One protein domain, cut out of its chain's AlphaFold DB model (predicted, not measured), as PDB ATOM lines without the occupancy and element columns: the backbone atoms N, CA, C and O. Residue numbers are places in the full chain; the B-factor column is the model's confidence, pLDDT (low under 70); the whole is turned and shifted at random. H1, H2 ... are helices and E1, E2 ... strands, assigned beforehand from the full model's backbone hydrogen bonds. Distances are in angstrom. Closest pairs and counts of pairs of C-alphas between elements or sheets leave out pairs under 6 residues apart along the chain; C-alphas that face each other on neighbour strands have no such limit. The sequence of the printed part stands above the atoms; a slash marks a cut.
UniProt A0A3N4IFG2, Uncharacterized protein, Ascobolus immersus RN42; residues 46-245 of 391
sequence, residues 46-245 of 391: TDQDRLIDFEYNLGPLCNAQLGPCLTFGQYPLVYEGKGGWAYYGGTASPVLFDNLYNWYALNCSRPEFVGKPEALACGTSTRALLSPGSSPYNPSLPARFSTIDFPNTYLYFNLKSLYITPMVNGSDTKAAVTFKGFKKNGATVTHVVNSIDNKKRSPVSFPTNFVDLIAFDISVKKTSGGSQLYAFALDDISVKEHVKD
ATOM      1  N   THR A  46     -46.679  41.339  12.735       88.19
ATOM      2  CA  THR A  46     -48.021  41.285  13.306       88.19
ATOM      3  C   THR A  46     -48.260  39.909  13.918       88.19
ATOM      4  O   THR A  46     -48.096  38.881  13.259       88.19
ATOM      5  N   ASP A  47     -48.687  39.893  15.177       92.88
ATOM      6  CA  ASP A  47     -48.994  38.661  15.898       92.88
ATOM      7  C   ASP A  47     -50.362  38.101  15.497       92.88
ATOM      8  O   ASP A  47     -51.369  38.814  15.508       92.88
ATOM      9  N   GLN A  48     -50.419  36.803  15.202       91.19
ATOM     10  CA  GLN A  48     -51.651  36.093  14.868       91.19
ATOM     11  C   GLN A  48     -51.737  34.779  15.637       91.19
ATOM     12  O   GLN A  48     -50.820  33.962  15.609       91.19
ATOM     13  N   ASP A  49     -52.859  34.550  16.316       94.38
ATOM     14  CA  ASP A  49     -53.106  33.270  16.973       94.38
ATOM     15  C   ASP A  49     -53.491  32.220  15.930       94.38
ATOM     16  O   ASP A  49     -54.458  32.394  15.184       94.38
ATOM     17  N   ARG A  50     -52.714  31.136  15.870       91.38
ATOM     18  CA  ARG A  50     -52.856  30.060  14.890       91.38
ATOM     19  C   ARG A  50     -52.961  28.705  15.578       91.38
ATOM     20  O   ARG A  50     -52.307  28.449  16.593       91.38
ATOM     21  N   LEU A  51     -53.782  27.842  14.992       90.75
ATOM     22  CA  LEU A  51     -53.820  26.418  15.288       90.75
ATOM     23  C   LEU A  51     -53.270  25.694  14.065       90.75
ATOM     24  O   LEU A  51     -53.793  25.845  12.963       90.75
ATOM     25  N   ILE A  52     -52.195  24.944  14.269       89.75
ATOM     26  CA  ILE A  52     -51.648  24.046  13.262       89.75
ATOM     27  C   ILE A  52     -52.303  22.691  13.508       89.75
ATOM     28  O   ILE A  52     -51.803  21.881  14.294       89.75
ATOM     29  N   ASP A  53     -53.458  22.497  12.879       82.56
ATOM     30  CA  ASP A  53     -54.014  21.171  12.643       82.56
ATOM     31  C   ASP A  53     -53.403  20.617  11.348       82.56
ATOM     32  O   ASP A  53     -53.023  21.369  10.449       82.56
ATOM     33  N   PHE A  54     -53.213  19.304  11.274       81.44
ATOM     34  CA  PHE A  54     -52.667  18.635  10.088       81.44
ATOM     35  C   PHE A  54     -53.794  18.077   9.216       81.44
ATOM     36  O   PHE A  54     -53.602  17.114   8.482       81.44
ATOM     37  N   GLU A  55     -54.997  18.640   9.318       78.12
ATOM     38  CA  GLU A  55     -56.168  18.096   8.641       78.12
ATOM     39  C   GLU A  55     -56.106  18.378   7.134       78.12
ATOM     40  O   GLU A  55     -56.404  17.496   6.329       78.12
ATOM     41  N   TYR A  56     -55.645  19.563   6.733       68.31
ATOM     42  CA  TYR A  56     -55.644  20.012   5.340       68.31
ATOM     43  C   TYR A  56     -54.237  20.404   4.872       68.31
ATOM     44  O   TYR A  56     -53.393  20.798   5.663       68.31
ATOM     45  N   ASN A  57     -53.972  20.318   3.566       63.62
ATOM     46  CA  ASN A  57     -52.734  20.791   2.928       63.62
ATOM     47  C   ASN A  57     -51.440  20.045   3.309       63.62
ATOM     48  O   ASN A  57     -50.341  20.595   3.229       63.62
ATOM     49  N   LEU A  58     -51.549  18.754   3.634       63.81
ATOM     50  CA  LEU A  58     -50.417  17.824   3.760       63.81
ATOM     51  C   LEU A  58     -49.878  17.375   2.389       63.81
ATOM     52  O   LEU A  58     -49.890  16.195   2.036       63.81
ATOM     53  N   GLY A  59     -49.428  18.337   1.589       53.53
ATOM     54  CA  GLY A  59     -48.865  18.084   0.265       53.53
ATOM     55  C   GLY A  59     -49.924  17.719  -0.781       53.53
ATOM     56  O   GLY A  59     -51.109  18.003  -0.590       53.53
ATOM     57  N   PRO A  60     -49.522  17.102  -1.910       50.94
ATOM     58  CA  PRO A  60     -50.422  16.856  -3.040       50.94
ATOM     59  C   PRO A  60     -51.570  15.896  -2.700       50.94
ATOM     60  O   PRO A  60     -52.580  15.886  -3.397       50.94
ATOM     61  N   LEU A  61     -51.440  15.113  -1.623       56.03
ATOM     62  CA  LEU A  61     -52.458  14.158  -1.189       56.03
ATOM     63  C   LEU A  61     -53.681  14.813  -0.554       56.03
ATOM     64  O   LEU A  61     -54.741  14.201  -0.515       56.03
ATOM     65  N   CYS A  62     -53.527  16.025  -0.030       57.84
ATOM     66  CA  CYS A  62     -54.542  16.722   0.745       57.84
ATOM     67  C   CYS A  62     -54.675  18.157   0.257       57.84
ATOM     68  O   CYS A  62     -54.478  19.101   1.014       57.84
ATOM     69  N   ASN A  63     -54.980  18.337  -1.023       57.91
ATOM     70  CA  ASN A  63     -55.202  19.665  -1.564       57.91
ATOM     71  C   ASN A  63     -56.695  20.006  -1.497       57.91
ATOM     72  O   ASN A  63     -57.484  19.500  -2.292       57.91
ATOM     73  N   ALA A  64     -57.066  20.907  -0.581       50.16
ATOM     74  CA  ALA A  64     -58.444  21.379  -0.432       50.16
ATOM     75  C   ALA A  64     -59.021  21.992  -1.727       50.16
ATOM     76  O   ALA A  64     -60.237  22.043  -1.894       50.16
ATOM     77  N   GLN A  65     -58.165  22.431  -2.658       46.69
ATOM     78  CA  GLN A  65     -58.561  22.953  -3.968       46.69
ATOM     79  C   GLN A  65     -58.812  21.853  -5.016       46.69
ATOM     80  O   GLN A  65     -59.442  22.137  -6.030       46.69
ATOM     81  N   LEU A  66     -58.332  20.620  -4.802       45.12
ATOM     82  CA  LEU A  66     -58.418  19.513  -5.773       45.12
ATOM     83  C   LEU A  66     -59.379  18.387  -5.361       45.12
ATOM     84  O   LEU A  66     -59.634  17.499  -6.171       45.12
ATOM     85  N   GLY A  67     -59.939  18.424  -4.149       52.22
ATOM     86  CA  GLY A  67     -60.955  17.471  -3.696       52.22
ATOM     87  C   GLY A  67     -60.652  16.844  -2.331       52.22
ATOM     88  O   GLY A  67     -59.819  17.363  -1.582       52.22
ATOM     89  N   PRO A  68     -61.356  15.756  -1.963       58.72
ATOM     90  CA  PRO A  68     -61.105  15.057  -0.709       58.72
ATOM     91  C   PRO A  68     -59.685  14.480  -0.692       58.72
ATOM     92  O   PRO A  68     -59.184  14.007  -1.711       58.72
ATOM     93  N   CYS A  69     -59.048  14.501   0.478       63.50
ATOM     94  CA  CYS A  69     -57.727  13.909   0.657       63.50
ATOM     95  C   CYS A  69     -57.685  12.452   0.175       63.50
ATOM     96  O   CYS A  69     -58.561  11.652   0.520       63.50
ATOM     97  N   LEU A  70     -56.612  12.088  -0.525       64.69
ATOM     98  CA  LEU A  70     -56.293  10.698  -0.823       64.69
ATOM     99  C   LEU A  70     -56.143   9.905   0.482       64.69
ATOM    100  O   LEU A  70     -55.703  10.423   1.513       64.69
ATOM    101  N   THR A  71     -56.534   8.633   0.454       68.62
ATOM    102  CA  THR A  71     -56.430   7.752   1.617       68.62
ATOM    103  C   THR A  71     -54.996   7.239   1.762       68.62
ATOM    104  O   THR A  71     -54.421   6.687   0.831       68.62
ATOM    105  N   PHE A  72     -54.410   7.409   2.946       75.56
ATOM    106  CA  PHE A  72     -53.074   6.917   3.301       75.56
ATOM    107  C   PHE A  72     -53.047   6.477   4.766       75.56
ATOM    108  O   PHE A  72     -53.856   6.966   5.553       75.56
ATOM    109  N   GLY A  73     -52.137   5.564   5.119       76.25
ATOM    110  CA  GLY A  73     -51.804   5.197   6.503       76.25
ATOM    111  C   GLY A  73     -50.882   6.236   7.137       76.25
ATOM    112  O   GLY A  73     -51.278   7.033   7.988       76.25
ATOM    113  N   GLN A  74     -49.644   6.245   6.652       80.69
ATOM    114  CA  GLN A  74     -48.629   7.252   6.935       80.69
ATOM    115  C   GLN A  74     -48.080   7.772   5.608       80.69
ATOM    116  O   GLN A  74     -47.936   6.998   4.663       80.69
ATOM    117  N   TYR A  75     -47.762   9.060   5.535       78.38
ATOM    118  CA  TYR A  75     -47.172   9.671   4.349       78.38
ATOM    119  C   TYR A  75     -45.942  10.500   4.720       78.38
ATOM    120  O   TYR A  75     -46.058  11.384   5.568       78.38
ATOM    121  N   PRO A  76     -44.762  10.235   4.135       78.50
ATOM    122  CA  PRO A  76     -43.548  10.952   4.498       78.50
ATOM    123  C   PRO A  76     -43.603  12.413   4.031       78.50
ATOM    124  O   PRO A  76     -43.916  12.711   2.880       78.50
ATOM    125  N   LEU A  77     -43.247  13.329   4.927       77.56
ATOM    126  CA  LEU A  77     -43.098  14.763   4.672       77.56
ATOM    127  C   LEU A  77     -41.631  15.081   4.361       77.56
ATOM    128  O   LEU A  77     -40.996  15.898   5.024       77.56
ATOM    129  N   VAL A  78     -41.088  14.382   3.368       68.38
ATOM    130  CA  VAL A  78     -39.724  14.571   2.856       68.38
ATOM    131  C   VAL A  78     -39.784  15.105   1.428       68.38
ATOM    132  O   VAL A  78     -40.727  14.795   0.695       68.38
ATOM    133  N   TYR A  79     -38.796  15.908   1.033       56.00
ATOM    134  CA  TYR A  79     -38.672  16.448  -0.325       56.00
ATOM    135  C   TYR A  79     -37.361  15.993  -0.991       56.00
ATOM    136  O   TYR A  79     -36.478  15.400  -0.369       56.00
ATOM    137  N   GLU A  80     -37.245  16.185  -2.298       46.22
ATOM    138  CA  GLU A  80     -36.110  15.699  -3.083       46.22
ATOM    139  C   GLU A  80     -34.812  16.471  -2.821       46.22
ATOM    140  O   GLU A  80     -34.804  17.568  -2.264       46.22
ATOM    141  N   GLY A  81     -33.673  15.877  -3.200       43.75
ATOM    142  CA  GLY A  81     -32.368  16.545  -3.123       43.75
ATOM    143  C   GLY A  81     -31.888  16.851  -1.700       43.75
ATOM    144  O   GLY A  81     -31.084  17.759  -1.512       43.75
ATOM    145  N   LYS A  82     -32.373  16.103  -0.697       47.28
ATOM    146  CA  LYS A  82     -32.198  16.382   0.745       47.28
ATOM    147  C   LYS A  82     -32.891  17.664   1.233       47.28
ATOM    148  O   LYS A  82     -32.707  18.024   2.391       47.28
ATOM    149  N   GLY A  83     -33.683  18.337   0.394       53.56
ATOM    150  CA  GLY A  83     -34.526  19.451   0.824       53.56
ATOM    151  C   GLY A  83     -35.660  18.942   1.710       53.56
ATOM    152  O   GLY A  83     -36.198  17.874   1.449       53.56
ATOM    153  N   GLY A  84     -36.000  19.670   2.772       59.75
ATOM    154  CA  GLY A  84     -37.165  19.352   3.603       59.75
ATOM    155  C   GLY A  84     -38.494  19.665   2.910       59.75
ATOM    156  O   GLY A  84     -38.534  20.447   1.958       59.75
ATOM    157  N   TRP A  85     -39.600  19.104   3.402       71.56
ATOM    158  CA  TRP A  85     -40.946  19.443   2.929       71.56
ATOM    159  C   TRP A  85     -41.535  20.621   3.713       71.56
ATOM    160  O   TRP A  85     -41.372  20.698   4.927       71.56
ATOM    161  N   ALA A  86     -42.244  21.531   3.044       66.69
ATOM    162  CA  ALA A  86     -42.841  22.703   3.683       66.69
ATOM    163  C   ALA A  86     -44.370  22.580   3.820       66.69
ATOM    164  O   ALA A  86     -45.071  22.431   2.822       66.69
ATOM    165  N   TYR A  87     -44.879  22.687   5.053       73.44
ATOM    166  CA  TYR A  87     -46.311  22.730   5.369       73.44
ATOM    167  C   TYR A  87     -46.894  24.105   5.101       73.44
ATOM    168  O   TYR A  87     -46.385  25.090   5.630       73.44
ATOM    169  N   TYR A  88     -47.983  24.151   4.335       67.44
ATOM    170  CA  TYR A  88     -48.728  25.368   4.025       67.44
ATOM    171  C   TYR A  88     -50.191  25.180   4.418       67.44
ATOM    172  O   TYR A  88     -50.985  24.646   3.656       67.44
ATOM    173  N   GLY A  89     -50.560  25.616   5.614       67.31
ATOM    174  CA  GLY A  89     -51.908  25.454   6.152       67.31
ATOM    175  C   GLY A  89     -51.925  25.880   7.611       67.31
ATOM    176  O   GLY A  89     -50.915  25.757   8.291       67.31
ATOM    177  N   GLY A  90     -53.014  26.476   8.093       69.25
ATOM    178  CA  GLY A  90     -53.111  26.945   9.484       69.25
ATOM    179  C   GLY A  90     -52.189  28.117   9.875       69.25
ATOM    180  O   GLY A  90     -52.466  28.774  10.873       69.25
ATOM    181  N   THR A  91     -51.153  28.441   9.094       75.94
ATOM    182  CA  THR A  91     -50.177  29.526   9.323       75.94
ATOM    183  C   THR A  91     -49.987  30.389   8.073       75.94
ATOM    184  O   THR A  91     -50.287  29.961   6.956       75.94
ATOM    185  N   ALA A  92     -49.500  31.622   8.243       73.75
ATOM    186  CA  ALA A  92     -49.149  32.507   7.128       73.75
ATOM    187  C   ALA A  92     -47.789  32.138   6.511       73.75
ATOM    188  O   ALA A  92     -47.602  32.231   5.298       73.75
ATOM    189  N   SER A  93     -46.850  31.702   7.349       73.81
ATOM    190  CA  SER A  93     -45.516  31.246   6.961       73.81
ATOM    191  C   SER A  93     -45.448  29.721   7.007       73.81
ATOM    192  O   SER A  93     -46.004  29.116   7.929       73.81
ATOM    193  N   PRO A  94     -44.745  29.071   6.069       80.62
ATOM    194  CA  PRO A  94     -44.647  27.621   6.069       80.62
ATOM    195  C   PRO A  94     -43.833  27.067   7.239       80.62
ATOM    196  O   PRO A  94     -42.943  27.736   7.769       80.62
ATOM    197  N   VAL A  95     -44.063  25.798   7.576       83.62
ATOM    198  CA  VAL A  95     -43.202  25.017   8.486       83.62
ATOM    199  C   VAL A  95     -42.321  24.084   7.664       83.62
ATOM    200  O   VAL A  95     -42.856  23.286   6.904       83.62
ATOM    201  N   LEU A  96     -40.994  24.144   7.817       81.88
ATOM    202  CA  LEU A  96     -40.084  23.217   7.127       81.88
ATOM    203  C   LEU A  96     -39.837  21.951   7.953       81.88
ATOM    204  O   LEU A  96     -39.289  22.023   9.050       81.88
ATOM    205  N   PHE A  97     -40.148  20.788   7.399       83.12
ATOM    206  CA  PHE A  97     -39.737  19.492   7.921       83.12
ATOM    207  C   PHE A  97     -38.496  19.018   7.180       83.12
ATOM    208  O   PHE A  97     -38.573  18.524   6.059       83.12
ATOM    209  N   ASP A  98     -37.337  19.190   7.808       77.06
ATOM    210  CA  ASP A  98     -36.072  18.713   7.258       77.06
ATOM    211  C   ASP A  98     -36.074  17.177   7.138       77.06
ATOM    212  O   ASP A  98     -36.456  16.458   8.072       77.06
ATOM    213  N   ASN A  99     -35.598  16.678   5.995       72.69
ATOM    214  CA  ASN A  99     -35.421  15.253   5.718       72.69
ATOM    215  C   ASN A  99     -34.589  14.542   6.785       72.69
ATOM    216  O   ASN A  99     -34.770  13.342   7.000       72.69
ATOM    217  N   LEU A 100     -33.699  15.267   7.470       75.50
ATOM    218  CA  LEU A 100     -32.913  14.754   8.582       75.50
ATOM    219  C   LEU A 100     -33.791  14.093   9.651       75.50
ATOM    220  O   LEU A 100     -33.364  13.098  10.230       75.50
ATOM    221  N   TYR A 101     -34.995  14.600   9.911       80.81
ATOM    222  CA  TYR A 101     -35.851  14.134  11.011       80.81
ATOM    223  C   TYR A 101     -36.974  13.189  10.577       80.81
ATOM    224  O   TYR A 101     -37.602  12.583  11.443       80.81
ATOM    225  N   ASN A 102     -37.180  13.032   9.264       81.94
ATOM    226  CA  ASN A 102     -38.101  12.070   8.657       81.94
ATOM    227  C   ASN A 102     -39.512  12.112   9.272       81.94
ATOM    228  O   ASN A 102     -39.963  11.168   9.922       81.94
ATOM    229  N   TRP A 103     -40.180  13.254   9.119       87.06
ATOM    230  CA  TRP A 103     -41.550  13.448   9.584       87.06
ATOM    231  C   TRP A 103     -42.561  12.760   8.673       87.06
ATOM    232  O   TRP A 103     -42.345  12.641   7.470       87.06
ATOM    233  N   TYR A 104     -43.694  12.362   9.244       87.25
ATOM    234  CA  TYR A 104     -44.796  11.739   8.525       87.25
ATOM    235  C   TYR A 104     -46.116  12.422   8.870       87.25
ATOM    236  O   TYR A 104     -46.378  12.743  10.025       87.25
ATOM    237  N   ALA A 105     -46.992  12.572   7.887       87.56
ATOM    238  CA  ALA A 105     -48.412  12.719   8.140       87.56
ATOM    239  C   ALA A 105     -48.996  11.355   8.523       87.56
ATOM    240  O   ALA A 105     -48.778  10.366   7.825       87.56
ATOM    241  N   LEU A 106     -49.758  11.303   9.605       87.88
ATOM    242  CA  LEU A 106     -50.471  10.122  10.077       87.88
ATOM    243  C   LEU A 106     -51.969  10.327   9.877       87.88
ATOM    244  O   LEU A 106     -52.494  11.365  10.263       87.88
ATOM    245  N   ASN A 107     -52.662   9.327   9.339       88.69
ATOM    246  CA  ASN A 107     -54.121   9.287   9.318       88.69
ATOM    247  C   ASN A 107     -54.627   8.327  10.404       88.69
ATOM    248  O   ASN A 107     -54.544   7.108  10.257       88.69
ATOM    249  N   CYS A 108     -55.172   8.872  11.490       89.00
ATOM    250  CA  CYS A 108     -55.582   8.093  12.660       89.00
ATOM    251  C   CYS A 108     -56.808   7.207  12.420       89.00
ATOM    252  O   CYS A 108     -57.037   6.264  13.172       89.00
ATOM    253  N   SER A 109     -57.598   7.489  11.379       86.62
ATOM    254  CA  SER A 109     -58.842   6.761  11.083       86.62
ATOM    255  C   SER A 109     -58.626   5.405  10.402       86.62
ATOM    256  O   SER A 109     -59.579   4.697  10.071       86.62
ATOM    257  N   ARG A 110     -57.370   5.042  10.147       84.44
ATOM    258  CA  ARG A 110     -57.027   3.894   9.317       84.44
ATOM    259  C   ARG A 110     -57.177   2.564  10.070       84.44
ATOM    260  O   ARG A 110     -56.744   2.474  11.223       84.44
ATOM    261  N   PRO A 111     -57.743   1.514   9.435       82.62
ATOM    262  CA  PRO A 111     -57.991   0.226  10.089       82.62
ATOM    263  C   PRO A 111     -56.748  -0.400  10.736       82.62
ATOM    264  O   PRO A 111     -56.839  -1.001  11.804       82.62
ATOM    265  N   GLU A 112     -55.571  -0.221  10.136       82.50
ATOM    266  CA  GLU A 112     -54.294  -0.735  10.639       82.50
ATOM    267  C   GLU A 112     -53.839  -0.118  11.973       82.50
ATOM    268  O   GLU A 112     -52.964  -0.690  12.635       82.50
ATOM    269  N   PHE A 113     -54.418   1.015  12.385       86.38
ATOM    270  CA  PHE A 113     -54.119   1.687  13.653       86.38
ATOM    271  C   PHE A 113     -55.156   1.431  14.744       86.38
ATOM    272  O   PHE A 113     -54.957   1.870  15.875       86.38
ATOM    273  N   VAL A 114     -56.231   0.693  14.457       87.31
ATOM    274  CA  VAL A 114     -57.253   0.370  15.458       87.31
ATOM    275  C   VAL A 114     -56.608  -0.327  16.661       87.31
ATOM    276  O   VAL A 114     -55.893  -1.318  16.526       87.31
ATOM    277  N   GLY A 115     -56.844   0.224  17.856       85.00
ATOM    278  CA  GLY A 115     -56.262  -0.268  19.109       85.00
ATOM    279  C   GLY A 115     -54.785   0.090  19.325       85.00
ATOM    280  O   GLY A 115     -54.202  -0.340  20.321       85.00
ATOM    281  N   LYS A 116     -54.174   0.875  18.431       91.06
ATOM    282  CA  LYS A 116     -52.787   1.342  18.540       91.06
ATOM    283  C   LYS A 116     -52.716   2.819  18.961       91.06
ATOM    284  O   LYS A 116     -53.684   3.556  18.764       91.06
ATOM    285  N   PRO A 117     -51.585   3.274  19.536       91.69
ATOM    286  CA  PRO A 117     -51.384   4.677  19.914       91.69
ATOM    287  C   PRO A 117     -51.633   5.667  18.770       91.69
ATOM    288  O   PRO A 117     -52.124   6.769  18.999       91.69
ATOM    289  N   GLU A 118     -51.322   5.263  17.541       91.50
ATOM    290  CA  GLU A 118     -51.507   6.031  16.317       91.50
ATOM    291  C   GLU A 118     -52.965   6.460  16.134       91.50
ATOM    292  O   GLU A 118     -53.207   7.630  15.872       91.50
ATOM    293  N   ALA A 119     -53.945   5.579  16.362       90.88
ATOM    294  CA  ALA A 119     -55.362   5.935  16.224       90.88
ATOM    295  C   ALA A 119     -55.836   6.957  17.269       90.88
ATOM    296  O   ALA A 119     -56.840   7.635  17.065       90.88
ATOM    297  N   LEU A 120     -55.122   7.087  18.390       92.31
ATOM    298  CA  LEU A 120     -55.467   8.025  19.457       92.31
ATOM    299  C   LEU A 120     -54.858   9.415  19.240       92.31
ATOM    300  O   LEU A 120     -55.214  10.340  19.966       92.31
ATOM    301  N   ALA A 121     -53.942   9.585  18.281       93.12
ATOM    302  CA  ALA A 121     -53.152  10.806  18.151       93.12
ATOM    303  C   ALA A 121     -53.940  12.040  17.690       93.12
ATOM    304  O   ALA A 121     -53.608  13.143  18.114       93.12
ATOM    305  N   CYS A 122     -54.993  11.860  16.892       87.31
ATOM    306  CA  CYS A 122     -55.639  12.965  16.185       87.31
ATOM    307  C   CYS A 122     -56.788  13.645  16.949       87.31
ATOM    308  O   CYS A 122     -57.361  14.600  16.453       87.31
ATOM    309  N   GLY A 123     -57.168  13.196  18.152       82.06
ATOM    310  CA  GLY A 123     -58.239  13.855  18.919       82.06
ATOM    311  C   GLY A 123     -59.543  14.019  18.119       82.06
ATOM    312  O   GLY A 123     -60.208  13.027  17.835       82.06
ATOM    313  N   THR A 124     -59.914  15.265  17.792       78.25
ATOM    314  CA  THR A 124     -61.061  15.608  16.919       78.25
ATOM    315  C   THR A 124     -60.705  15.744  15.433       78.25
ATOM    316  O   THR A 124     -61.607  15.782  14.601       78.25
ATOM    317  N   SER A 125     -59.416  15.835  15.105       80.69
ATOM    318  CA  SER A 125     -58.856  15.749  13.755       80.69
ATOM    319  C   SER A 125     -58.829  14.287  13.280       80.69
ATOM    320  O   SER A 125     -58.932  13.342  14.070       80.69
ATOM    321  N   THR A 126     -58.675  14.068  11.976       85.81
ATOM    322  CA  THR A 126     -58.388  12.742  11.407       85.81
ATOM    323  C   THR A 126     -56.901  12.526  11.154       85.81
ATOM    324  O   THR A 126     -56.479  11.388  10.905       85.81
ATOM    325  N   ARG A 127     -56.093  13.591  11.247       88.69
ATOM    326  CA  ARG A 127     -54.666  13.585  10.915       88.69
ATOM    327  C   ARG A 127     -53.791  14.233  11.984       88.69
ATOM    328  O   ARG A 127     -54.188  15.190  12.637       88.69
ATOM    329  N   ALA A 128     -52.584  13.696  12.133       92.19
ATOM    330  CA  ALA A 128     -51.576  14.144  13.088       92.19
ATOM    331  C   ALA A 128     -50.181  14.081  12.454       92.19
ATOM    332  O   ALA A 128     -49.972  13.431  11.427       92.19
ATOM    333  N   LEU A 129     -49.206  14.729  13.081       93.12
ATOM    334  CA  LEU A 129     -47.814  14.722  12.654       93.12
ATOM    335  C   LEU A 129     -47.029  13.670  13.445       93.12
ATOM    336  O   LEU A 129     -46.851  13.795  14.651       93.12
ATOM    337  N   LEU A 130     -46.538  12.634  12.778       93.56
ATOM    338  CA  LEU A 130     -45.809  11.520  13.376       93.56
ATOM    339  C   LEU A 130     -44.299  11.681  13.187       93.56
ATOM    340  O   LEU A 130     -43.813  11.920  12.081       93.56
ATOM    341  N   SER A 131     -43.552  11.468  14.268       94.62
ATOM    342  CA  SER A 131     -42.101  11.333  14.246       94.62
ATOM    343  C   SER A 131     -41.671   9.931  14.683       94.62
ATOM    344  O   SER A 131     -42.196   9.416  15.677       94.62
ATOM    345  N   PRO A 132     -40.632   9.348  14.053       88.12
ATOM    346  CA  PRO A 132     -39.968   8.154  14.574       88.12
ATOM    347  C   PRO A 132     -39.200   8.409  15.888       88.12
ATOM    348  O   PRO A 132     -38.677   7.472  16.485       88.12
ATOM    349  N   GLY A 133     -39.117   9.660  16.360       88.62
ATOM    350  CA  GLY A 133     -38.482  10.041  17.624       88.62
ATOM    351  C   GLY A 133     -37.005  10.403  17.508       88.62
ATOM    352  O   GLY A 133     -36.497  11.175  18.320       88.62
ATOM    353  N   SER A 134     -36.324   9.885  16.487       83.38
ATOM    354  CA  SER A 134     -34.924  10.188  16.191       83.38
ATOM    355  C   SER A 134     -34.676  10.261  14.691       83.38
ATOM    356  O   SER A 134     -35.418   9.680  13.899       83.38
ATOM    357  N   SER A 135     -33.617  10.971  14.304       78.06
ATOM    358  CA  SER A 135     -33.174  10.987  12.913       78.06
ATOM    359  C   SER A 135     -32.726   9.584  12.470       78.06
ATOM    360  O   SER A 135     -31.898   8.977  13.156       78.06
ATOM    361  N   PRO A 136     -33.165   9.084  11.297       69.44
ATOM    362  CA  PRO A 136     -32.653   7.828  10.747       69.44
ATOM    363  C   PRO A 136     -31.156   7.899  10.396       69.44
ATOM    364  O   PRO A 136     -30.499   6.866  10.306       69.44
ATOM    365  N   TYR A 137     -30.606   9.107  10.229       73.31
ATOM    366  CA  TYR A 137     -29.192   9.339   9.926       73.31
ATOM    367  C   TYR A 137     -28.345   9.565  11.184       73.31
ATOM    368  O   TYR A 137     -27.131   9.370  11.158       73.31
ATOM    369  N   ASN A 138     -28.969   9.978  12.291       75.94
ATOM    370  CA  ASN A 138     -28.315  10.125  13.586       75.94
ATOM    371  C   ASN A 138     -29.306   9.824  14.731       75.94
ATOM    372  O   ASN A 138     -30.009  10.730  15.185       75.94
ATOM    373  N   PRO A 139     -29.316   8.589  15.267       78.62
ATOM    374  CA  PRO A 139     -30.264   8.167  16.305       78.62
ATOM    375  C   PRO A 139     -30.192   8.959  17.621       78.62
ATOM    376  O   PRO A 139     -31.085   8.851  18.460       78.62
ATOM    377  N   SER A 140     -29.124   9.737  17.832       84.12
ATOM    378  CA  SER A 140     -28.972  10.606  19.006       84.12
ATOM    379  C   SER A 140     -29.623  11.982  18.837       84.12
ATOM    380  O   SER A 140     -29.819  12.681  19.832       84.12
ATOM    381  N   LEU A 141     -29.963  12.372  17.603       87.06
ATOM    382  CA  LEU A 141     -30.632  13.636  17.319       87.06
ATOM    383  C   LEU A 141     -32.142  13.504  17.547       87.06
ATOM    384  O   LEU A 141     -32.787  12.696  16.869       87.06
ATOM    385  N   PRO A 142     -32.718  14.318  18.448       94.00
ATOM    386  CA  PRO A 142     -34.162  14.420  18.594       94.00
ATOM    387  C   PRO A 142     -34.819  14.966  17.333       94.00
ATOM    388  O   PRO A 142     -34.197  15.700  16.567       94.00
ATOM    389  N   ALA A 143     -36.093  14.643  17.145       94.06
ATOM    390  CA  ALA A 143     -36.870  15.191  16.046       94.06
ATOM    391  C   ALA A 143     -37.075  16.700  16.216       94.06
ATOM    392  O   ALA A 143     -37.421  17.156  17.307       94.06
ATOM    393  N   ARG A 144     -36.900  17.466  15.137       93.81
ATOM    394  CA  ARG A 144     -37.093  18.919  15.130       93.81
ATOM    395  C   ARG A 144     -38.335  19.310  14.359       93.81
ATOM    396  O   ARG A 144     -38.489  18.933  13.202       93.81
ATOM    397  N   PHE A 145     -39.175  20.118  14.982       94.50
ATOM    398  CA  PHE A 145     -40.235  20.846  14.306       94.50
ATOM    399  C   PHE A 145     -39.686  22.167  13.749       94.50
ATOM    400  O   PHE A 145     -39.079  22.938  14.500       94.50
ATOM    401  N   SER A 146     -39.946  22.448  12.467       90.62
ATOM    402  CA  SER A 146     -39.392  23.587  11.713       90.62
ATOM    403  C   SER A 146     -37.859  23.513  11.522       90.62
ATOM    404  O   SER A 146     -37.236  22.469  11.710       90.62
ATOM    405  N   THR A 147     -37.231  24.621  11.124       81.88
ATOM    406  CA  THR A 147     -35.798  24.716  10.809       81.88
ATOM    407  C   THR A 147     -35.115  25.889  11.510       81.88
ATOM    408  O   THR A 147     -35.736  26.909  11.809       81.88
ATOM    409  N   ILE A 148     -33.808  25.745  11.747       83.50
ATOM    410  CA  ILE A 148     -32.943  26.818  12.253       83.50
ATOM    411  C   ILE A 148     -32.145  27.521  11.147       83.50
ATOM    412  O   ILE A 148     -31.649  28.620  11.378       83.50
ATOM    413  N   ASP A 149     -32.026  26.915   9.963       74.81
ATOM    414  CA  ASP A 149     -31.109  27.377   8.909       74.81
ATOM    415  C   ASP A 149     -31.669  28.572   8.133       74.81
ATOM    416  O   ASP A 149     -30.933  29.394   7.587       74.81
ATOM    417  N   PHE A 150     -32.996  28.711   8.136       71.88
ATOM    418  CA  PHE A 150     -33.715  29.761   7.424       71.88
ATOM    419  C   PHE A 150     -34.670  30.514   8.369       71.88
ATOM    420  O   PHE A 150     -35.883  30.543   8.138       71.88
ATOM    421  N   PRO A 151     -34.146  31.182   9.420       66.88
ATOM    422  CA  PRO A 151     -34.930  31.792  10.510       66.88
ATOM    423  C   PRO A 151     -35.822  32.967  10.070       66.88
ATOM    424  O   PRO A 151     -36.539  33.568  10.871       66.88
ATOM    425  N   ASN A 152     -35.725  33.349   8.798       64.94
ATOM    426  CA  ASN A 152     -36.474  34.431   8.180       64.94
ATOM    427  C   ASN A 152     -37.450  33.940   7.099       64.94
ATOM    428  O   ASN A 152     -38.180  34.767   6.562       64.94
ATOM    429  N   THR A 153     -37.462  32.653   6.764       67.12
ATOM    430  CA  THR A 153     -38.277  32.118   5.660       67.12
ATOM    431  C   THR A 153     -39.475  31.324   6.167       67.12
ATOM    432  O   THR A 153     -40.540  31.371   5.561       67.12
ATOM    433  N   TYR A 154     -39.307  30.622   7.286       82.19
ATOM    434  CA  TYR A 154     -40.313  29.728   7.854       82.19
ATOM    435  C   TYR A 154     -40.910  30.291   9.142       82.19
ATOM    436  O   TYR A 154     -40.543  31.380   9.590       82.19
ATOM    437  N   LEU A 155     -41.849  29.535   9.709       85.19
ATOM    438  CA  LEU A 155     -42.615  29.881  10.897       85.19
ATOM    439  C   LEU A 155     -41.743  30.484  12.009       85.19
ATOM    440  O   LEU A 155     -40.799  29.864  12.501       85.19
ATOM    441  N   TYR A 156     -42.128  31.683  12.438       89.62
ATOM    442  CA  TYR A 156     -41.580  32.391  13.589       89.62
ATOM    443  C   TYR A 156     -42.716  32.609  14.590       89.62
ATOM    444  O   TYR A 156     -43.768  33.118  14.208       89.62
ATOM    445  N   PHE A 157     -42.565  32.158  15.838       97.38
ATOM    446  CA  PHE A 157     -43.724  31.987  16.716       97.38
ATOM    447  C   PHE A 157     -43.412  31.928  18.214       97.38
ATOM    448  O   PHE A 157     -42.325  31.547  18.639       97.38
ATOM    449  N   ASN A 158     -44.435  32.185  19.025       98.12
ATOM    450  CA  ASN A 158     -44.496  31.766  20.422       98.12
ATOM    451  C   ASN A 158     -45.285  30.458  20.520       98.12
ATOM    452  O   ASN A 158     -46.413  30.378  20.023       98.12
ATOM    453  N   LEU A 159     -44.730  29.446  21.183       98.31
ATOM    454  CA  LEU A 159     -45.402  28.161  21.377       98.31
ATOM    455  C   LEU A 159     -46.268  28.217  22.637       98.31
ATOM    456  O   LEU A 159     -45.753  28.476  23.723       98.31
ATOM    457  N   LYS A 160     -47.579  27.978  22.502       98.00
ATOM    458  CA  LYS A 160     -48.527  28.032  23.628       98.00
ATOM    459  C   LYS A 160     -48.821  26.649  24.187       98.00
ATOM    460  O   LYS A 160     -48.645  26.405  25.380       98.00
ATOM    461  N   SER A 161     -49.269  25.748  23.321       97.88
ATOM    462  CA  SER A 161     -49.646  24.387  23.689       97.88
ATOM    463  C   SER A 161     -49.605  23.460  22.484       97.88
ATOM    464  O   SER A 161     -49.617  23.913  21.343       97.88
ATOM    465  N   LEU A 162     -49.590  22.159  22.739       97.44
ATOM    466  CA  LEU A 162     -49.801  21.118  21.736       97.44
ATOM    467  C   LEU A 162     -50.376  19.871  22.397       97.44
ATOM    468  O   LEU A 162     -50.334  19.741  23.623       97.44
ATOM    469  N   TYR A 163     -50.847  18.929  21.591       97.31
ATOM    470  CA  TYR A 163     -51.082  17.566  22.039       97.31
ATOM    471  C   TYR A 163     -49.970  16.648  21.555       97.31
ATOM    472  O   TYR A 163     -49.492  16.764  20.428       97.31
ATOM    473  N   ILE A 164     -49.561  15.726  22.421       97.88
ATOM    474  CA  ILE A 164     -48.570  14.702  22.106       97.88
ATOM    475  C   ILE A 164     -49.083  13.321  22.506       97.88
ATOM    476  O   ILE A 164     -49.670  13.149  23.574       97.88
ATOM    477  N   THR A 165     -48.804  12.327  21.667       97.94
ATOM    478  CA  THR A 165     -49.024  10.907  21.957       97.94
ATOM    479  C   THR A 165     -47.685  10.174  21.922       97.94
ATOM    480  O   THR A 165     -47.202   9.839  20.837       97.94
ATOM    481  N   PRO A 166     -47.052   9.924  23.081       97.31
ATOM    482  CA  PRO A 166     -45.834   9.121  23.160       97.31
ATOM    483  C   PRO A 166     -46.087   7.661  22.776       97.31
ATOM    484  O   PRO A 166     -47.117   7.091  23.139       97.31
ATOM    485  N   MET A 167     -45.124   7.029  22.106       95.62
ATOM    486  CA  MET A 167     -45.193   5.624  21.686       95.62
ATOM    487  C   MET A 167     -44.014   4.840  22.270       95.62
ATOM    488  O   MET A 167     -43.234   4.197  21.566       95.62
ATOM    489  N   VAL A 168     -43.847   4.926  23.591       93.56
ATOM    490  CA  VAL A 168     -42.771   4.220  24.290       93.56
ATOM    491  C   VAL A 168     -43.112   2.732  24.368       93.56
ATOM    492  O   VAL A 168     -44.169   2.340  24.874       93.56
ATOM    493  N   ASN A 169     -42.205   1.893  23.867       86.81
ATOM    494  CA  ASN A 169     -42.359   0.440  23.889       86.81
ATOM    495  C   ASN A 169     -42.012  -0.140  25.271       86.81
ATOM    496  O   ASN A 169     -41.038   0.271  25.907       86.81
ATOM    497  N   GLY A 170     -42.782  -1.142  25.703       82.81
ATOM    498  CA  GLY A 170     -42.636  -1.809  27.000       82.81
ATOM    499  C   GLY A 170     -43.862  -1.654  27.903       82.81
ATOM    500  O   GLY A 170     -44.953  -1.326  27.432       82.81
ATOM    501  N   SER A 171     -43.665  -1.919  29.197       84.38
ATOM    502  CA  SER A 171     -44.687  -1.845  30.252       84.38
ATOM    503  C   SER A 171     -44.845  -0.452  30.872       84.38
ATOM    504  O   SER A 171     -45.645  -0.282  31.789       84.38
ATOM    505  N   ASP A 172     -44.085   0.542  30.405       87.38
ATOM    506  CA  ASP A 172     -44.152   1.908  30.922       87.38
ATOM    507  C   ASP A 172     -45.523   2.532  30.625       87.38
ATOM    508  O   ASP A 172     -45.941   2.660  29.471       87.38
ATOM    509  N   THR A 173     -46.225   2.956  31.675       92.62
ATOM    510  CA  THR A 173     -47.515   3.661  31.570       92.62
ATOM    511  C   THR A 173     -47.343   5.168  31.383       92.62
ATOM    512  O   THR A 173     -48.291   5.860  31.013       92.62
ATOM    513  N   LYS A 174     -46.129   5.679  31.612       95.69
ATOM    514  CA  LYS A 174     -45.761   7.090  31.502       95.69
ATOM    515  C   LYS A 174     -44.527   7.267  30.619       95.69
ATOM    516  O   LYS A 174     -43.700   6.365  30.514       95.69
ATOM    517  N   ALA A 175     -44.386   8.446  30.028       96.44
ATOM    518  CA  ALA A 175     -43.215   8.864  29.266       96.44
ATOM    519  C   ALA A 175     -42.682  10.207  29.782       96.44
ATOM    520  O   ALA A 175     -43.445  11.047  30.266       96.44
ATOM    521  N   ALA A 176     -41.373  10.407  29.650       96.44
ATOM    522  CA  ALA A 176     -40.722  11.692  29.859       96.44
ATOM    523  C   ALA A 176     -40.524  12.377  28.504       96.44
ATOM    524  O   ALA A 176     -39.978  11.780  27.573       96.44
ATOM    525  N   VAL A 177     -40.954  13.632  28.390       97.62
ATOM    526  CA  VAL A 177     -40.859  14.417  27.156       97.62
ATOM    527  C   VAL A 177     -40.067  15.685  27.421       97.62
ATOM    528  O   VAL A 177     -40.326  16.404  28.382       97.62
ATOM    529  N   THR A 178     -39.081  15.964  26.580       97.81
ATOM    530  CA  THR A 178     -38.295  17.199  26.620       97.81
ATOM    531  C   THR A 178     -38.501  17.974  25.334       97.81
ATOM    532  O   THR A 178     -38.314  17.430  24.249       97.81
ATOM    533  N   PHE A 179     -38.826  19.252  25.474       98.44
ATOM    534  CA  PHE A 179     -38.902  20.216  24.389       98.44
ATOM    535  C   PHE A 179     -37.750  21.203  24.523       98.44
ATOM    536  O   PHE A 179     -37.571  21.803  25.586       98.44
ATOM    537  N   LYS A 180     -36.981  21.397  23.454       98.50
ATOM    538  CA  LYS A 180     -35.914  22.399  23.386       98.50
ATOM    539  C   LYS A 180     -36.221  23.387  22.266       98.50
ATOM    540  O   LYS A 180     -36.048  23.060  21.099       98.50
ATOM    541  N   GLY A 181     -36.680  24.581  22.620       98.31
ATOM    542  CA  GLY A 181     -36.952  25.666  21.681       98.31
ATOM    543  C   GLY A 181     -35.681  26.409  21.274       98.31
ATOM    544  O   GLY A 181     -34.834  26.705  22.121       98.31
ATOM    545  N   PHE A 182     -35.574  26.744  19.990       98.00
ATOM    546  CA  PHE A 182     -34.523  27.582  19.418       98.00
ATOM    547  C   PHE A 182     -35.103  28.950  19.097       98.00
ATOM    548  O   PHE A 182     -36.034  29.061  18.297       98.00
ATOM    549  N   LYS A 183     -34.560  29.984  19.735       97.12
ATOM    550  CA  LYS A 183     -34.993  31.361  19.539       97.12
ATOM    551  C   LYS A 183     -34.310  31.984  18.337       97.12
ATOM    552  O   LYS A 183     -33.157  31.685  18.032       97.12
ATOM    553  N   LYS A 184     -34.990  32.945  17.720       88.75
ATOM    554  CA  LYS A 184     -34.475  33.728  16.595       88.75
ATOM    555  C   LYS A 184     -33.167  34.465  16.909       88.75
ATOM    556  O   LYS A 184     -32.347  34.662  16.022       88.75
ATOM    557  N   ASN A 185     -32.952  34.838  18.171       91.38
ATOM    558  CA  ASN A 185     -31.722  35.485  18.640       91.38
ATOM    559  C   ASN A 185     -30.574  34.501  18.964       91.38
ATOM    560  O   ASN A 185     -29.560  34.920  19.515       91.38
ATOM    561  N   GLY A 186     -30.739  33.206  18.678       91.75
ATOM    562  CA  GLY A 186     -29.748  32.156  18.934       91.75
ATOM    563  C   GLY A 186     -29.810  31.527  20.331       91.75
ATOM    564  O   GLY A 186     -29.155  30.512  20.564       91.75
ATOM    565  N   ALA A 187     -30.603  32.068  21.261       96.75
ATOM    566  CA  ALA A 187     -30.784  31.461  22.577       96.75
ATOM    567  C   ALA A 187     -31.630  30.178  22.505       96.75
ATOM    568  O   ALA A 187     -32.437  29.985  21.596       96.75
ATOM    569  N   THR A 188     -31.498  29.312  23.510       97.94
ATOM    570  CA  THR A 188     -32.321  28.100  23.633       97.94
ATOM    571  C   THR A 188     -33.101  28.090  24.938       97.94
ATOM    572  O   THR A 188     -32.592  28.535  25.966       97.94
ATOM    573  N   VAL A 189     -34.307  27.532  24.916       98.25
ATOM    574  CA  VAL A 189     -35.144  27.302  26.104       98.25
ATOM    575  C   VAL A 189     -35.543  25.839  26.185       98.25
ATOM    576  O   VAL A 189     -35.740  25.198  25.158       98.25
ATOM    577  N   THR A 190     -35.669  25.308  27.398       98.38
ATOM    578  CA  THR A 190     -35.993  23.894  27.619       98.38
ATOM    579  C   THR A 190     -37.202  23.765  28.533       98.38
ATOM    580  O   THR A 190     -37.295  24.455  29.547       98.38
ATOM    581  N   HIS A 191     -38.110  22.858  28.191       98.06
ATOM    582  CA  HIS A 191     -39.248  22.460  29.007       98.06
ATOM    583  C   HIS A 191     -39.288  20.935  29.096       98.06
ATOM    584  O   HIS A 191     -39.197  20.249  28.080       98.06
ATOM    585  N   VAL A 192     -39.391  20.404  30.314       96.81
ATOM    586  CA  VAL A 192     -39.395  18.962  30.574       96.81
ATOM    587  C   VAL A 192     -40.706  18.584  31.245       96.81
ATOM    588  O   VAL A 192     -41.054  19.135  32.290       96.81
ATOM    589  N   VAL A 193     -41.402  17.608  30.668       96.00
ATOM    590  CA  VAL A 193     -42.596  16.985  31.235       96.00
ATOM    591  C   VAL A 193     -42.239  15.557  31.632       96.00
ATOM    592  O   VAL A 193     -42.110  14.674  30.789       96.00
ATOM    593  N   ASN A 194     -42.052  15.325  32.931       89.00
ATOM    594  CA  ASN A 194     -41.538  14.048  33.446       89.00
ATOM    595  C   ASN A 194     -42.586  12.923  33.518       89.00
ATOM    596  O   ASN A 194     -42.241  11.794  33.854       89.00
ATOM    597  N   SER A 195     -43.863  13.218  33.254       92.00
ATOM    598  CA  SER A 195     -44.952  12.244  33.386       92.00
ATOM    599  C   SER A 195     -46.116  12.578  32.451       92.00
ATOM    600  O   SER A 195     -47.100  13.194  32.854       92.00
ATOM    601  N   ILE A 196     -45.990  12.175  31.187       94.81
ATOM    602  CA  ILE A 196     -47.084  12.156  30.204       94.81
ATOM    603  C   ILE A 196     -47.642  10.738  30.108       94.81
ATOM    604  O   ILE A 196     -46.878   9.780  30.217       94.81
ATOM    605  N   ASP A 197     -48.953  10.582  29.908       95.75
ATOM    606  CA  ASP A 197     -49.542   9.265  29.658       95.75
ATOM    607  C   ASP A 197     -48.954   8.652  28.383       95.75
ATOM    608  O   ASP A 197     -49.085   9.192  27.284       95.75
ATOM    609  N   ASN A 198     -48.294   7.503  28.524       95.44
ATOM    610  CA  ASN A 198     -47.768   6.783  27.375       95.44
ATOM    611  C   ASN A 198     -48.929   6.197  26.562       95.44
ATOM    612  O   ASN A 198     -49.914   5.724  27.134       95.44
ATOM    613  N   LYS A 199     -48.805   6.190  25.231       94.62
ATOM    614  CA  LYS A 199     -49.801   5.653  24.291       94.62
ATOM    615  C   LYS A 199     -51.166   6.345  24.343       94.62
ATOM    616  O   LYS A 199     -52.141   5.798  23.840       94.62
ATOM    617  N   LYS A 200     -51.246   7.537  24.938       95.00
ATOM    618  CA  LYS A 200     -52.454   8.363  24.977       95.00
ATOM    619  C   LYS A 200     -52.129   9.789  24.568       95.00
ATOM    620  O   LYS A 200     -51.065  10.311  24.897       95.00
ATOM    621  N   ARG A 201     -53.087  10.424  23.902       96.00
ATOM    622  CA  ARG A 201     -53.019  11.837  23.548       96.00
ATOM    623  C   ARG A 201     -53.123  12.688  24.801       96.00
ATOM    624  O   ARG A 201     -54.109  12.600  25.529       96.00
ATOM    625  N   SER A 202     -52.104  13.498  25.042       96.81
ATOM    626  CA  SER A 202     -51.979  14.307  26.249       96.81
ATOM    627  C   SER A 202     -51.699  15.765  25.891       96.81
ATOM    628  O   SER A 202     -50.837  16.013  25.044       96.81
ATOM    629  N   PRO A 203     -52.390  16.734  26.516       96.81
ATOM    630  CA  PRO A 203     -52.096  18.145  26.321       96.81
ATOM    631  C   PRO A 203     -50.784  18.526  27.014       96.81
ATOM    632  O   PRO A 203     -50.478  18.053  28.110       96.81
ATOM    633  N   VAL A 204     -50.036  19.433  26.396       97.81
ATOM    634  CA  VAL A 204     -48.848  20.075  26.962       97.81
ATOM    635  C   VAL A 204     -48.995  21.579  26.801       97.81
ATOM    636  O   VAL A 204     -49.190  22.065  25.690       97.81
ATOM    637  N   SER A 205     -48.864  22.309  27.906       97.56
ATOM    638  CA  SER A 205     -48.829  23.773  27.925       97.56
ATOM    639  C   SER A 205     -47.410  24.248  28.199       97.56
ATOM    640  O   SER A 205     -46.721  23.680  29.047       97.56
ATOM    641  N   PHE A 206     -46.977  25.298  27.508       97.56
ATOM    642  CA  PHE A 206     -45.604  25.785  27.603       97.56
ATOM    643  C   PHE A 206     -45.470  26.988  28.540       97.56
ATOM    644  O   PHE A 206     -46.393  27.800  28.652       97.56
ATOM    645  N   PRO A 207     -44.313  27.141  29.210       95.62
ATOM    646  CA  PRO A 207     -44.039  28.331  30.003       95.62
ATOM    647  C   PRO A 207     -43.902  29.581  29.123       95.62
ATOM    648  O   PRO A 207     -43.556  29.510  27.944       95.62
ATOM    649  N   THR A 208     -44.078  30.757  29.725       94.50
ATOM    650  CA  THR A 208     -44.083  32.062  29.034       94.50
ATOM    651  C   THR A 208     -42.762  32.440  28.360       94.50
ATOM    652  O   THR A 208     -42.712  33.421  27.627       94.50
ATOM    653  N   ASN A 209     -41.680  31.690  28.587       95.69
ATOM    654  CA  ASN A 209     -40.380  31.927  27.964       95.69
ATOM    655  C   ASN A 209     -40.198  31.213  26.608       95.69
ATOM    656  O   ASN A 209     -39.183  31.474  25.950       95.69
ATOM    657  N   PHE A 210     -41.145  30.366  26.178       97.75
ATOM    658  CA  PHE A 210     -41.205  29.734  24.848       97.75
ATOM    659  C   PHE A 210     -41.700  30.718  23.776       97.75
ATOM    660  O   PHE A 210     -42.684  30.496  23.071       97.75
ATOM    661  N   VAL A 211     -40.982  31.835  23.686       97.38
ATOM    662  CA  VAL A 211     -41.255  32.954  22.786       97.38
ATOM    663  C   VAL A 211     -40.131  33.138  21.780       97.38
ATOM    664  O   VAL A 211     -38.992  32.738  22.048       97.38
ATOM    665  N   ASP A 212     -40.453  33.770  20.657       96.00
ATOM    666  CA  ASP A 212     -39.534  34.082  19.567       96.00
ATOM    667  C   ASP A 212     -38.849  32.845  18.965       96.00
ATOM    668  O   ASP A 212     -37.665  32.881  18.614       96.00
ATOM    669  N   LEU A 213     -39.570  31.733  18.863       97.94
ATOM    670  CA  LEU A 213     -39.061  30.460  18.368       97.94
ATOM    671  C   LEU A 213     -39.062  30.405  16.840       97.94
ATOM    672  O   LEU A 213     -39.997  30.861  16.188       97.94
ATOM    673  N   ILE A 214     -38.020  29.794  16.280       93.12
ATOM    674  CA  ILE A 214     -37.925  29.426  14.854       93.12
ATOM    675  C   ILE A 214     -38.062  27.911  14.650       93.12
ATOM    676  O   ILE A 214     -38.470  27.452  13.586       93.12
ATOM    677  N   ALA A 215     -37.752  27.134  15.691       96.25
ATOM    678  CA  ALA A 215     -37.853  25.684  15.719       96.25
ATOM    679  C   ALA A 215     -37.892  25.172  17.163       96.25
ATOM    680  O   ALA A 215     -37.531  25.891  18.102       96.25
ATOM    681  N   PHE A 216     -38.263  23.908  17.347       98.00
ATOM    682  CA  PHE A 216     -38.031  23.200  18.604       98.00
ATOM    683  C   PHE A 216     -37.754  21.714  18.379       98.00
ATOM    684  O   PHE A 216     -38.354  21.082  17.514       98.00
ATOM    685  N   ASP A 217     -36.855  21.158  19.184       97.75
ATOM    686  CA  ASP A 217     -36.589  19.723  19.246       97.75
ATOM    687  C   ASP A 217     -37.533  19.061  20.260       97.75
ATOM    688  O   ASP A 217     -37.795  19.627  21.327       97.75
ATOM    689  N   ILE A 218     -37.990  17.844  19.964       98.19
ATOM    690  CA  ILE A 218     -38.776  16.990  20.860       98.19
ATOM    691  C   ILE A 218     -38.021  15.683  21.101       98.19
ATOM    692  O   ILE A 218     -37.667  14.964  20.169       98.19
ATOM    693  N   SER A 219     -37.801  15.350  22.371       97.06
ATOM    694  CA  SER A 219     -37.256  14.063  22.810       97.06
ATOM    695  C   SER A 219     -38.270  13.334  23.677       97.06
ATOM    696  O   SER A 219     -38.672  13.867  24.709       97.06
ATOM    697  N   VAL A 220     -38.623  12.102  23.317       97.25
ATOM    698  CA  VAL A 220     -39.478  11.229  24.134       97.25
ATOM    699  C   VAL A 220     -38.660  10.053  24.648       97.25
ATOM    700  O   VAL A 220     -37.980   9.380  23.875       97.25
ATOM    701  N   LYS A 221     -38.709   9.813  25.959       95.50
ATOM    702  CA  LYS A 221     -37.925   8.793  26.667       95.50
ATOM    703  C   LYS A 221     -38.771   8.062  27.711       95.50
ATOM    704  O   LYS A 221     -39.837   8.529  28.114       95.50
ATOM    705  N   LYS A 222     -38.260   6.928  28.194       94.19
ATOM    706  CA  LYS A 222     -38.782   6.253  29.391       94.19
ATOM    707  C   LYS A 222     -38.576   7.121  30.632       94.19
ATOM    708  O   LYS A 222     -37.555   7.797  30.750       94.19
ATOM    709  N   THR A 223     -39.511   7.066  31.578       90.25
ATOM    710  CA  THR A 223     -39.401   7.780  32.865       90.25
ATOM    711  C   THR A 223     -38.296   7.217  33.755       90.25
ATOM    712  O   THR A 223     -37.674   7.964  34.502       90.25
ATOM    713  N   SER A 224     -37.999   5.921  33.628       84.50
ATOM    714  CA  SER A 224     -36.874   5.240  34.283       84.50
ATOM    715  C   SER A 224     -35.494   5.671  33.761       84.50
ATOM    716  O   SER A 224     -34.475   5.263  34.315       84.50
ATOM    717  N   GLY A 225     -35.447   6.520  32.729       77.06
ATOM    718  CA  GLY A 225     -34.222   7.023  32.118       77.06
ATOM    719  C   GLY A 225     -33.794   6.243  30.870       77.06
ATOM    720  O   GLY A 225     -34.442   5.294  30.434       77.06
ATOM    721  N   GLY A 226     -32.701   6.697  30.251       82.31
ATOM    722  CA  GLY A 226     -32.123   6.094  29.045       82.31
ATOM    723  C   GLY A 226     -31.715   7.108  27.972       82.31
ATOM    724  O   GLY A 226     -32.104   8.282  27.987       82.31
ATOM    725  N   SER A 227     -30.899   6.652  27.022       85.06
ATOM    726  CA  SER A 227     -30.492   7.438  25.848       85.06
ATOM    727  C   SER A 227     -31.447   7.274  24.666       85.06
ATOM    728  O   SER A 227     -31.526   8.180  23.842       85.06
ATOM    729  N   GLN A 228     -32.188   6.164  24.606       91.69
ATOM    730  CA  GLN A 228     -33.093   5.857  23.503       91.69
ATOM    731  C   GLN A 228     -34.227   6.879  23.396       91.69
ATOM    732  O   GLN A 228     -34.926   7.152  24.375       91.69
ATOM    733  N   LEU A 229     -34.415   7.389  22.182       94.62
ATOM    734  CA  LEU A 229     -35.527   8.244  21.798       94.62
ATOM    735  C   LEU A 229     -36.636   7.390  21.178       94.62
ATOM    736  O   LEU A 229     -36.360   6.449  20.433       94.62
ATOM    737  N   TYR A 230     -37.883   7.700  21.516       95.25
ATOM    738  CA  TYR A 230     -39.060   6.946  21.090       95.25
ATOM    739  C   TYR A 230     -39.941   7.769  20.159       95.25
ATOM    740  O   TYR A 230     -39.979   8.996  20.253       95.25
ATOM    741  N   ALA A 231     -40.673   7.068  19.294       96.19
ATOM    742  CA  ALA A 231     -41.655   7.665  18.408       96.19
ATOM    743  C   ALA A 231     -42.764   8.389  19.182       96.19
ATOM    744  O   ALA A 231     -43.079   8.066  20.336       96.19
ATOM    745  N   PHE A 232     -43.356   9.381  18.529       97.75
ATOM    746  CA  PHE A 232     -44.467  10.157  19.060       97.75
ATOM    747  C   PHE A 232     -45.238  10.828  17.929       97.75
ATOM    748  O   PHE A 232     -44.687  11.086  16.860       97.75
ATOM    749  N   ALA A 233     -46.497  11.156  18.190       96.88
ATOM    750  CA  ALA A 233     -47.296  11.997  17.308       96.88
ATOM    751  C   ALA A 233     -47.624  13.337  17.980       96.88
ATOM    752  O   ALA A 233     -47.793  13.380  19.199       96.88
ATOM    753  N   LEU A 234     -47.699  14.402  17.187       95.69
ATOM    754  CA  LEU A 234     -48.128  15.744  17.562       95.69
ATOM    755  C   LEU A 234     -49.431  16.092  16.855       95.69
ATOM    756  O   LEU A 234     -49.642  15.709  15.706       95.69
ATOM    757  N   ASP A 235     -50.258  16.870  17.531       93.62
ATOM    758  CA  ASP A 235     -51.505  17.380  16.983       93.62
ATOM    759  C   ASP A 235     -51.891  18.701  17.667       93.62
ATOM    760  O   ASP A 235     -51.364  19.013  18.743       93.62
ATOM    761  N   ASP A 236     -52.790  19.470  17.047       92.88
ATOM    762  CA  ASP A 236     -53.335  20.737  17.562       92.88
ATOM    763  C   ASP A 236     -52.256  21.666  18.161       92.88
ATOM    764  O   ASP A 236     -52.303  22.056  19.336       92.88
ATOM    765  N   ILE A 237     -51.236  22.008  17.369       94.69
ATOM    766  CA  ILE A 237     -50.142  22.864  17.844       94.69
ATOM    767  C   ILE A 237     -50.634  24.314  17.841       94.69
ATOM    768  O   ILE A 237     -50.792  24.940  16.793       94.69
ATOM    769  N   SER A 238     -50.873  24.861  19.030       96.19
ATOM    770  CA  SER A 238     -51.292  26.246  19.214       96.19
ATOM    771  C   SER A 238     -50.082  27.160  19.331       96.19
ATOM    772  O   SER A 238     -49.237  27.019  20.226       96.19
ATOM    773  N   VAL A 239     -50.029  28.144  18.440       96.94
ATOM    774  CA  VAL A 239     -48.956  29.130  18.385       96.94
ATOM    775  C   VAL A 239     -49.521  30.542  18.302       96.94
ATOM    776  O   VAL A 239     -50.649  30.771  17.869       96.94
ATOM    777  N   LYS A 240     -48.711  31.514  18.712       97.44
ATOM    778  CA  LYS A 240     -48.854  32.893  18.253       97.44
ATOM    779  C   LYS A 240     -47.784  33.120  17.197       97.44
ATOM    780  O   LYS A 240     -46.608  33.188  17.536       97.44
ATOM    781  N   GLU A 241     -48.184  33.146  15.937       93.12
ATOM    782  CA  GLU A 241     -47.298  33.385  14.806       93.12
ATOM    783  C   GLU A 241     -46.942  34.871  14.715       93.12
ATOM    784  O   GLU A 241     -47.813  35.731  14.821       93.12
ATOM    785  N   HIS A 242     -45.668  35.160  14.476       89.12
ATOM    786  CA  HIS A 242     -45.150  36.481  14.157       89.12
ATOM    787  C   HIS A 242     -45.081  36.623  12.635       89.12
ATOM    788  O   HIS A 242     -44.086  36.258  11.997       89.12
ATOM    789  N   VAL A 243     -46.151  37.138  12.038       79.62
ATOM    790  CA  VAL A 243     -46.255  37.292  10.586       79.62
ATOM    791  C   VAL A 243     -45.502  38.538  10.162       79.62
ATOM    792  O   VAL A 243     -45.727  39.617  10.699       79.62
ATOM    793  N   LYS A 244     -44.601  38.400   9.190       76.06
ATOM    794  CA  LYS A 244     -43.872  39.541   8.636       76.06
ATOM    795  C   LYS A 244     -44.825  40.508   7.952       76.06
ATOM    796  O   LYS A 244     -45.562  40.112   7.051       76.06
ATOM    797  N   ASP A 245     -44.724  41.780   8.309       71.19
ATOM    798  CA  ASP A 245     -45.415  42.824   7.567       71.19
ATOM    799  C   ASP A 245     -44.743  43.026   6.204       71.19
ATOM    800  O   ASP A 245     -43.512  42.972   6.076       71.19
TER     801      ASP A 245
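This is residues 46 to 245 of the 391 residues of an uncharacterized protein of Ascobolus immersus RN42 (UniProt A0A3N4IFG2). Two strongly twisted sheets lie face to face as a sandwich, and a looser cap made of the links before E6, with H1, H2, E2, E5 and the small hairpin E3 and E4, sits along one side. The sandwich is a jelly roll, one long hairpin wound over both sheets, with E6 paired to E13, E7 to E12, E8 to E11 and E9 to E10. The 200 printed residues run E1 H1 E2 E3 E4 E5 H2 E6 E7 E8 E9 E10 E11 E12 E13, mostly strand, with under half of the residues in named elements. The whole is compact, with a radius of gyration of the C-alphas of 15.9 A and spans of 50 by 42 by 33 A.

E1, residues 46 to 52, is the antiparallel neighbour of E13, residues 232 to 244, with N 48 and O 241 2.8 A apart. H1, residues 59 to 62, comes closest to E3, residues 85 to 87, at the C-alphas of Gly 59 and Tyr 87, 7.4 A apart. E2, residues 74 to 76, pairs antiparallel with E5, residues 104 to 107 (N 75 to O 105, 2.8 A). E3 forms a hairpin with E4, residues 95 to 97, where N 87 and O 95 are 2.8 A apart. H2, residues 117 to 120, is on the branched sheet at a height of 6.8 A; both helices are too short for an O i to N i+4 pair, and each has its one O i to N i+3 pair within hydrogen-bond range. E6, residues 127 to 131, has E5 on one side (N 106 to O 128, 2.8 A) and E13 on the other (N 129 to O 234, 2.8 A). The closest C-alphas of E4 and E7, residues 143 to 146, are those of Leu 96 and Ser 146, 4.7 A apart. E8, residues 157 to 166, has E13 on one side (N 163 to O 235, 2.9 A) and E11, residues 202 to 205, on the other (N 164 to O 202, 2.9 A). The second sheet runs E7, E12, E9, E10, antiparallel throughout: E12, residues 213 to 222, pairs with E7 (N 145 to O 216, 2.8 A) and with E9, residues 174 to 183 (N 178 to O 219, 2.8 A), and E9 forms a hairpin with E10, residues 188 to 197 (N 191 to O 179, 2.9 A).

E1 begins at C-alpha 46, (-48.021, 41.285, 13.306), and E13 ends at C-alpha 244, (-43.872, 39.541, 8.636). E8 is 23.9 A long, E9 29.1 A, E10 26.2 A, E12 26.6 A and E13 31.2 A. E13 bends by 64 degrees at residue 236.

The C-alphas farthest apart, those of Ser 171 and Asp 245, are 50.1 A apart. The printed part has no cut; the links H1 to E2 and E6 to E7 are long. The mean pLDDT of the printed part is 84.9, with 31 residues under 70, among them residues 56 to 71 and 78 to 84.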